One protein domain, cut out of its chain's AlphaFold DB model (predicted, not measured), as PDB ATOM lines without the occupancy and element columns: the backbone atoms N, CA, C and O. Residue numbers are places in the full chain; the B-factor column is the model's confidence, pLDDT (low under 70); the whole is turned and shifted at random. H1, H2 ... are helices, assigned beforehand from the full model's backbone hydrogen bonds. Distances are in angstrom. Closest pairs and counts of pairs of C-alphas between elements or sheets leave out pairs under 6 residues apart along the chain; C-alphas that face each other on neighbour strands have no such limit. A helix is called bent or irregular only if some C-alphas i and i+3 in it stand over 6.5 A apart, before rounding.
ATOM      1  N   VAL A 122      24.496  -3.531  58.979       58.09
ATOM      2  CA  VAL A 122      25.589  -3.638  58.005       58.09
ATOM      3  C   VAL A 122      25.459  -2.502  56.985       58.09
ATOM      4  O   VAL A 122      24.637  -2.547  56.069       58.09
ATOM      5  N   THR A 123      26.236  -1.440  57.191       55.22
ATOM      6  CA  THR A 123      26.114  -0.167  56.464       55.22
ATOM      7  C   THR A 123      26.595  -0.282  55.023       55.22
ATOM      8  O   THR A 123      26.248   0.550  54.188       55.22
ATOM      9  N   GLN A 124      27.378  -1.321  54.726       65.25
ATOM     10  CA  GLN A 124      27.916  -1.619  53.408       65.25
ATOM     11  C   GLN A 124      27.939  -3.141  53.204       65.25
ATOM     12  O   GLN A 124      28.956  -3.780  53.481       65.25
ATOM     13  N   PRO A 125      26.837  -3.748  52.726       74.94
ATOM     14  CA  PRO A 125      26.753  -5.188  52.541       74.94
ATOM     15  C   PRO A 125      27.844  -5.675  51.590       74.94
ATOM     16  O   PRO A 125      28.440  -6.706  51.855       74.94
ATOM     17  N   LEU A 126      28.202  -4.906  50.553       83.75
ATOM     18  CA  LEU A 126      29.271  -5.329  49.647       83.75
ATOM     19  C   LEU A 126      30.659  -5.393  50.301       83.75
ATOM     20  O   LEU A 126      31.394  -6.345  50.064       83.75
ATOM     21  N   LEU A 127      31.016  -4.411  51.135       85.94
ATOM     22  CA  LEU A 127      32.295  -4.436  51.847       85.94
ATOM     23  C   LEU A 127      32.325  -5.590  52.853       85.94
ATOM     24  O   LEU A 127      33.325  -6.292  52.965       85.94
ATOM     25  N   TYR A 128      31.216  -5.807  53.555       84.19
ATOM     26  CA  TYR A 128      31.081  -6.925  54.480       84.19
ATOM     27  C   TYR A 128      31.256  -8.274  53.769       84.19
ATOM     28  O   TYR A 128      32.043  -9.102  54.220       84.19
ATOM     29  N   LEU A 129      30.606  -8.456  52.616       86.06
ATOM     30  CA  LEU A 129      30.754  -9.653  51.786       86.06
ATOM     31  C   LEU A 129      32.196  -9.840  51.296       86.06
ATOM     32  O   LEU A 129      32.697 -10.962  51.291       86.06
ATOM     33  N   ALA A 130      32.890  -8.753  50.947       88.50
ATOM     34  CA  ALA A 130      34.301  -8.805  50.566       88.50
ATOM     35  C   ALA A 130      35.183  -9.309  51.719       88.50
ATOM     36  O   ALA A 130      36.053 -10.154  51.521       88.50
ATOM     37  N   LEU A 131      34.948  -8.817  52.937       88.81
ATOM     38  CA  LEU A 131      35.687  -9.238  54.128       88.81
ATOM     39  C   LEU A 131      35.377 -10.687  54.520       88.81
ATOM     40  O   LEU A 131      36.274 -11.415  54.947       88.81
ATOM     41  N   GLU A 132      34.130 -11.122  54.356       88.25
ATOM     42  CA  GLU A 132      33.728 -12.510  54.575       88.25
ATOM     43  C   GLU A 132      34.405 -13.447  53.565       88.25
ATOM     44  O   GLU A 132      35.019 -14.439  53.962       88.25
ATOM     45  N   ALA A 133      34.394 -13.089  52.278       88.31
ATOM     46  CA  ALA A 133      35.083 -13.833  51.227       88.31
ATOM     47  C   ALA A 133      36.599 -13.913  51.479       88.31
ATOM     48  O   ALA A 133      37.196 -14.983  51.352       88.31
ATOM     49  N   LEU A 134      37.207 -12.806  51.916       88.94
ATOM     50  CA  LEU A 134      38.617 -12.754  52.289       88.94
ATOM     51  C   LEU A 134      38.927 -13.710  53.444       88.94
ATOM     52  O   LEU A 134      39.915 -14.441  53.398       88.94
ATOM     53  N   ARG A 135      38.074 -13.738  54.473       88.06
ATOM     54  CA  ARG A 135      38.234 -14.635  55.623       88.06
ATOM     55  C   ARG A 135      38.138 -16.103  55.213       88.06
ATOM     56  O   ARG A 135      38.939 -16.909  55.676       88.06
ATOM     57  N   ILE A 136      37.193 -16.443  54.335       87.25
ATOM     58  CA  ILE A 136      37.049 -17.800  53.787       87.25
ATOM     59  C   ILE A 136      38.315 -18.198  53.021       87.25
ATOM     60  O   ILE A 136      38.826 -19.302  53.204       87.25
ATOM     61  N   GLN A 137      38.860 -17.294  52.203       84.56
ATOM     62  CA  GLN A 137      40.076 -17.571  51.444       84.56
ATOM     63  C   GLN A 137      41.302 -17.735  52.352       84.56
ATOM     64  O   GLN A 137      42.101 -18.640  52.129       84.56
ATOM     65  N   GLN A 138      41.434 -16.916  53.401       86.19
ATOM     66  CA  GLN A 138      42.491 -17.076  54.406       86.19
ATOM     67  C   GLN A 138      42.404 -18.435  55.101       86.19
ATOM     68  O   GLN A 138      43.396 -19.150  55.154       86.19
ATOM     69  N   GLN A 139      41.210 -18.842  55.539       85.19
ATOM     70  CA  GLN A 139      41.003 -20.159  56.150       85.19
ATOM     71  C   GLN A 139      41.333 -21.310  55.191       85.19
ATOM     72  O   GLN A 139      41.900 -22.319  55.609       85.19
ATOM     73  N   ALA A 140      40.999 -21.165  53.905       81.88
ATOM     74  CA  ALA A 140      41.342 -22.150  52.885       81.88
ATOM     75  C   ALA A 140      42.860 -22.247  52.674       81.88
ATOM     76  O   ALA A 140      43.388 -23.352  52.555       81.88
ATOM     77  N   LEU A 141      43.564 -21.110  52.663       77.38
ATOM     78  CA  LEU A 141      45.022 -21.082  52.594       77.38
ATOM     79  C   LEU A 141      45.645 -21.713  53.838       77.38
ATOM     80  O   LEU A 141      46.520 -22.557  53.682       77.38
ATOM     81  N   ASP A 142      45.183 -21.371  55.039       77.00
ATOM     82  CA  ASP A 142      45.698 -21.922  56.298       77.00
ATOM     83  C   ASP A 142      45.549 -23.452  56.341       77.00
ATOM     84  O   ASP A 142      46.530 -24.168  56.544       77.00
ATOM     85  N   GLY A 143      44.356 -23.974  56.030       75.31
ATOM     86  CA  GLY A 143      44.121 -25.423  55.974       75.31
ATOM     87  C   GLY A 143      44.924 -26.133  54.877       75.31
ATOM     88  O   GLY A 143      45.287 -27.304  55.001       75.31
ATOM     89  N   MET A 144      45.253 -25.424  53.799       68.38
ATOM     90  CA  MET A 144      46.099 -25.940  52.733       68.38
ATOM     91  C   MET A 144      47.591 -25.896  53.115       68.38
ATOM     92  O   MET A 144      48.294 -26.870  52.850       68.38
ATOM     93  N   TRP A 145      48.081 -24.859  53.800       64.69
ATOM     94  CA  TRP A 145      49.430 -24.828  54.387       64.69
ATOM     95  C   TRP A 145      49.644 -25.964  55.396       64.69
ATOM     96  O   TRP A 145      50.717 -26.575  55.410       64.69
ATOM     97  N   ASP A 146      48.612 -26.313  56.168       63.66
ATOM     98  CA  ASP A 146      48.630 -27.482  57.051       63.66
ATOM     99  C   ASP A 146      48.797 -28.792  56.259       63.66
ATOM    100  O   ASP A 146      49.569 -29.665  56.658       63.66
ATOM    101  N   SER A 147      48.169 -28.911  55.083       61.50
ATOM    102  CA  SER A 147      48.343 -30.069  54.189       61.50
ATOM    103  C   SER A 147      49.706 -30.116  53.479       61.50
ATOM    104  O   SER A 147      50.263 -31.195  53.270       61.50
ATOM    105  N   TYR A 148      50.296 -28.956  53.170       59.00
ATOM    106  CA  TYR A 148      51.638 -28.850  52.591       59.00
ATOM    107  C   TYR A 148      52.729 -29.245  53.587       59.00
ATOM    108  O   TYR A 148      53.681 -29.934  53.215       59.00
ATOM    109  N   ARG A 149      52.563 -28.902  54.876       56.09
ATOM    110  CA  ARG A 149      53.449 -29.377  55.954       56.09
ATOM    111  C   ARG A 149      53.470 -30.902  56.090       56.09
ATOM    112  O   ARG A 149      54.469 -31.440  56.560       56.09
ATOM    113  N   PRO A 163      45.467  -7.875  51.567       86.44
ATOM    114  CA  PRO A 163      44.053  -7.863  51.952       86.44
ATOM    115  C   PRO A 163      43.251  -6.733  51.295       86.44
ATOM    116  O   PRO A 163      42.109  -6.926  50.888       86.44
ATOM    117  N   SER A 164      43.861  -5.553  51.155       87.38
ATOM    118  CA  SER A 164      43.218  -4.407  50.509       87.38
ATOM    119  C   SER A 164      43.019  -4.617  49.010       87.38
ATOM    120  O   SER A 164      42.009  -4.176  48.469       87.38
ATOM    121  N   GLN A 165      43.949  -5.311  48.351       88.88
ATOM    122  CA  GLN A 165      43.852  -5.623  46.929       88.88
ATOM    123  C   GLN A 165      42.719  -6.615  46.668       88.88
ATOM    124  O   GLN A 165      41.903  -6.369  45.789       88.88
ATOM    125  N   PHE A 166      42.610  -7.668  47.482       90.50
ATOM    126  CA  PHE A 166      41.502  -8.616  47.376       90.50
ATOM    127  C   PHE A 166      40.146  -7.918  47.518       90.50
ATOM    128  O   PHE A 166      39.246  -8.121  46.710       90.50
ATOM    129  N   VAL A 167      40.003  -7.056  48.531       90.00
ATOM    130  CA  VAL A 167      38.758  -6.306  48.740       90.00
ATOM    131  C   VAL A 167      38.474  -5.378  47.558       90.00
ATOM    132  O   VAL A 167      37.328  -5.292  47.125       90.00
ATOM    133  N   ALA A 168      39.491  -4.711  47.009       88.81
ATOM    134  CA  ALA A 168      39.333  -3.843  45.846       88.81
ATOM    135  C   ALA A 168      38.881  -4.620  44.599       88.81
ATOM    136  O   ALA A 168      37.915  -4.210  43.963       88.81
ATOM    137  N   GLU A 169      39.515  -5.755  44.295       90.62
ATOM    138  CA  GLU A 169      39.136  -6.633  43.178       90.62
ATOM    139  C   GLU A 169      37.724  -7.204  43.367       90.62
ATOM    140  O   GLU A 169      36.916  -7.216  42.439       90.62
ATOM    141  N   TYR A 170      37.379  -7.612  44.591       91.06
ATOM    142  CA  TYR A 170      36.037  -8.081  44.925       91.06
ATOM    143  C   TYR A 170      34.987  -6.986  44.703       91.06
ATOM    144  O   TYR A 170      33.922  -7.223  44.128       91.06
ATOM    145  N   MET A 171      35.283  -5.759  45.142       88.56
ATOM    146  CA  MET A 171      34.411  -4.614  44.907       88.56
ATOM    147  C   MET A 171      34.320  -4.284  43.418       88.56
ATOM    148  O   MET A 171      33.223  -4.028  42.945       88.56
ATOM    149  N   GLU A 172      35.407  -4.336  42.656       88.44
ATOM    150  CA  GLU A 172      35.382  -4.117  41.207       88.44
ATOM    151  C   GLU A 172      34.465  -5.120  40.489       88.44
ATOM    152  O   GLU A 172      33.650  -4.729  39.653       88.44
ATOM    153  N   GLN A 173      34.534  -6.400  40.860       89.31
ATOM    154  CA  GLN A 173      33.734  -7.462  40.242       89.31
ATOM    155  C   GLN A 173      32.239  -7.380  40.578       89.31
ATOM    156  O   GLN A 173      31.396  -7.819  39.793       89.31
ATOM    157  N   HIS A 174      31.892  -6.847  41.750       87.50
ATOM    158  CA  HIS A 174      30.528  -6.918  42.280       87.50
ATOM    159  C   HIS A 174      29.834  -5.560  42.438       87.50
ATOM    160  O   HIS A 174      28.613  -5.506  42.615       87.50
ATOM    161  N   MET A 175      30.566  -4.451  42.323       84.62
ATOM    162  CA  MET A 175      30.016  -3.100  42.355       84.62
ATOM    163  C   MET A 175      29.514  -2.693  40.969       84.62
ATOM    164  O   MET A 175      30.145  -1.924  40.244       84.62
ATOM    165  N   THR A 176      28.337  -3.195  40.594       86.62
ATOM    166  CA  THR A 176      27.688  -2.773  39.346       86.62
ATOM    167  C   THR A 176      27.159  -1.334  39.458       86.62
ATOM    168  O   THR A 176      26.857  -0.863  40.562       86.62
ATOM    169  N   PRO A 177      26.964  -0.618  38.332       78.69
ATOM    170  CA  PRO A 177      26.378   0.724  38.341       78.69
ATOM    171  C   PRO A 177      25.008   0.759  39.028       78.69
ATOM    172  O   PRO A 177      24.659   1.726  39.694       78.69
ATOM    173  N   GLU A 178      24.237  -0.319  38.904       79.62
ATOM    174  CA  GLU A 178      22.939  -0.477  39.558       79.62
ATOM    175  C   GLU A 178      23.073  -0.567  41.080       79.62
ATOM    176  O   GLU A 178      22.343   0.109  41.803       79.62
ATOM    177  N   VAL A 179      24.031  -1.357  41.575       75.75
ATOM    178  CA  VAL A 179      24.325  -1.494  43.010       75.75
ATOM    179  C   VAL A 179      24.848  -0.176  43.586       75.75
ATOM    180  O   VAL A 179      24.434   0.228  44.678       75.75
ATOM    181  N   PHE A 180      25.691   0.532  42.830       75.06
ATOM    182  CA  PHE A 180      26.177   1.865  43.179       75.06
ATOM    183  C   PHE A 180      25.036   2.881  43.272       75.06
ATOM    184  O   PHE A 180      24.878   3.539  44.300       75.06
ATOM    185  N   ASN A 181      24.181   2.950  42.249       73.69
ATOM    186  CA  ASN A 181      23.039   3.866  42.209       73.69
ATOM    187  C   ASN A 181      21.981   3.533  43.272       73.69
ATOM    188  O   ASN A 181      21.337   4.432  43.814       73.69
ATOM    189  N   ALA A 182      21.827   2.254  43.625       71.81
ATOM    190  CA  ALA A 182      20.972   1.810  44.725       71.81
ATOM    191  C   ALA A 182      21.546   2.151  46.114       71.81
ATOM    192  O   ALA A 182      20.862   1.970  47.125       71.81
ATOM    193  N   GLY A 183      22.781   2.663  46.180       68.56
ATOM    194  CA  GLY A 183      23.444   3.097  47.403       68.56
ATOM    195  C   GLY A 183      23.928   1.949  48.278       68.56
ATOM    196  O   GLY A 183      24.000   2.136  49.488       68.56
ATOM    197  N   ASN A 184      24.195   0.774  47.688       69.00
ATOM    198  CA  ASN A 184      24.653  -0.421  48.404       69.00
ATOM    199  C   ASN A 184      23.853  -0.650  49.700       69.00
ATOM    200  O   ASN A 184      24.406  -0.832  50.779       69.00
ATOM    201  N   ARG A 185      22.526  -0.510  49.628       62.75
ATOM    202  CA  ARG A 185      21.677  -0.634  50.814       62.75
ATOM    203  C   ARG A 185      21.662  -2.094  51.254       62.75
ATOM    204  O   ARG A 185      21.589  -2.965  50.383       62.75
TER     205      ARG A 185
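Overview. This is residues 122 to 149 and 163 to 185 of the 204 residues of the protein "uncharacterized protein LOC108046884 isoform X3" of Drosophila rhopaloa (UniProt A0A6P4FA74). Look for one long helix, H1, with a shorter helix, H2, crossing its first part at a steep tilt, while the last part of H1, residues 139 to 149, sticks out free as an arm. Beyond H2 the printed part turns through a very short helix, H3, which is apart from both other helices, and its last residue, Arg 185, comes back to 8.7 A from its first, Val 122, between C-alphas. The printed part has 51 residues, with three named helices in the order H1, H2, H3 and no named strand; the class is all helix, with 42 residues in the helices. The whole is loose, with a radius of gyration of the C-alphas of 13.9 A, and the C-alphas span 47 by 19 by 14 A, a rod in outline; without the free arm of H1, residues 139 to 149, the body spans 31 by 19 by 12 A.

Along the chain. Begin at Val 122 and go on to C-alpha 125 at (26.753, -5.188, 52.541), where H1 begins. H1 holds residues 125 to 149 and runs 36.2 A from first to last C-alpha, ending at C-alpha 149 at (53.449, -29.377, 55.954). The next printed residue is Pro 163, with its C-alpha at (44.053, -7.863, 51.952); here H2 begins, and it holds residues 163 to 174 over 16.7 A. H3, residues 177 to 181, measures 6.0 A and ends at C-alpha 181 at (23.039, 3.866, 42.209). No helix is bent.

Arrangement. Look first at Ala 130 of H1 and Val 167 of H2, whose C-alphas are the closest of the two helices, 5.4 A apart. H1 and H2 touch, with 12 pairs of C-alphas within 8 A. H1 touches H2 with residues 126 to 134 alone. Their lines stand at a steep tilt of 54 degrees, and they run opposite ways, with centres 13.7 A apart. H3 follows H2 by a tight link of 2 residues, yet H2 and H3 are apart, and H1 and H3 are apart too. In H1, H2 and H3, each O i to N i+4 pair of the backbone is within hydrogen-bond range.

Size, cuts and confidence. The two C-alphas farthest apart are those of Arg 149 and Asn 181, at 47.1 A. Without the free residues 139 to 149, the body has 40 residues and spans 31 by 19 by 12 A, with a radius of gyration of 10.2 A. Residues 150 to 162 are cut out and not printed; across this cut, C-alphas 149 and 163 are 23.8 A apart. The link from H1 to H2 is the link across the cut, and no printed link is long. The mean pLDDT of the printed part is 79.3; look for the values under 70 at residues 122 to 124, 144 to 149 and 183 to 185.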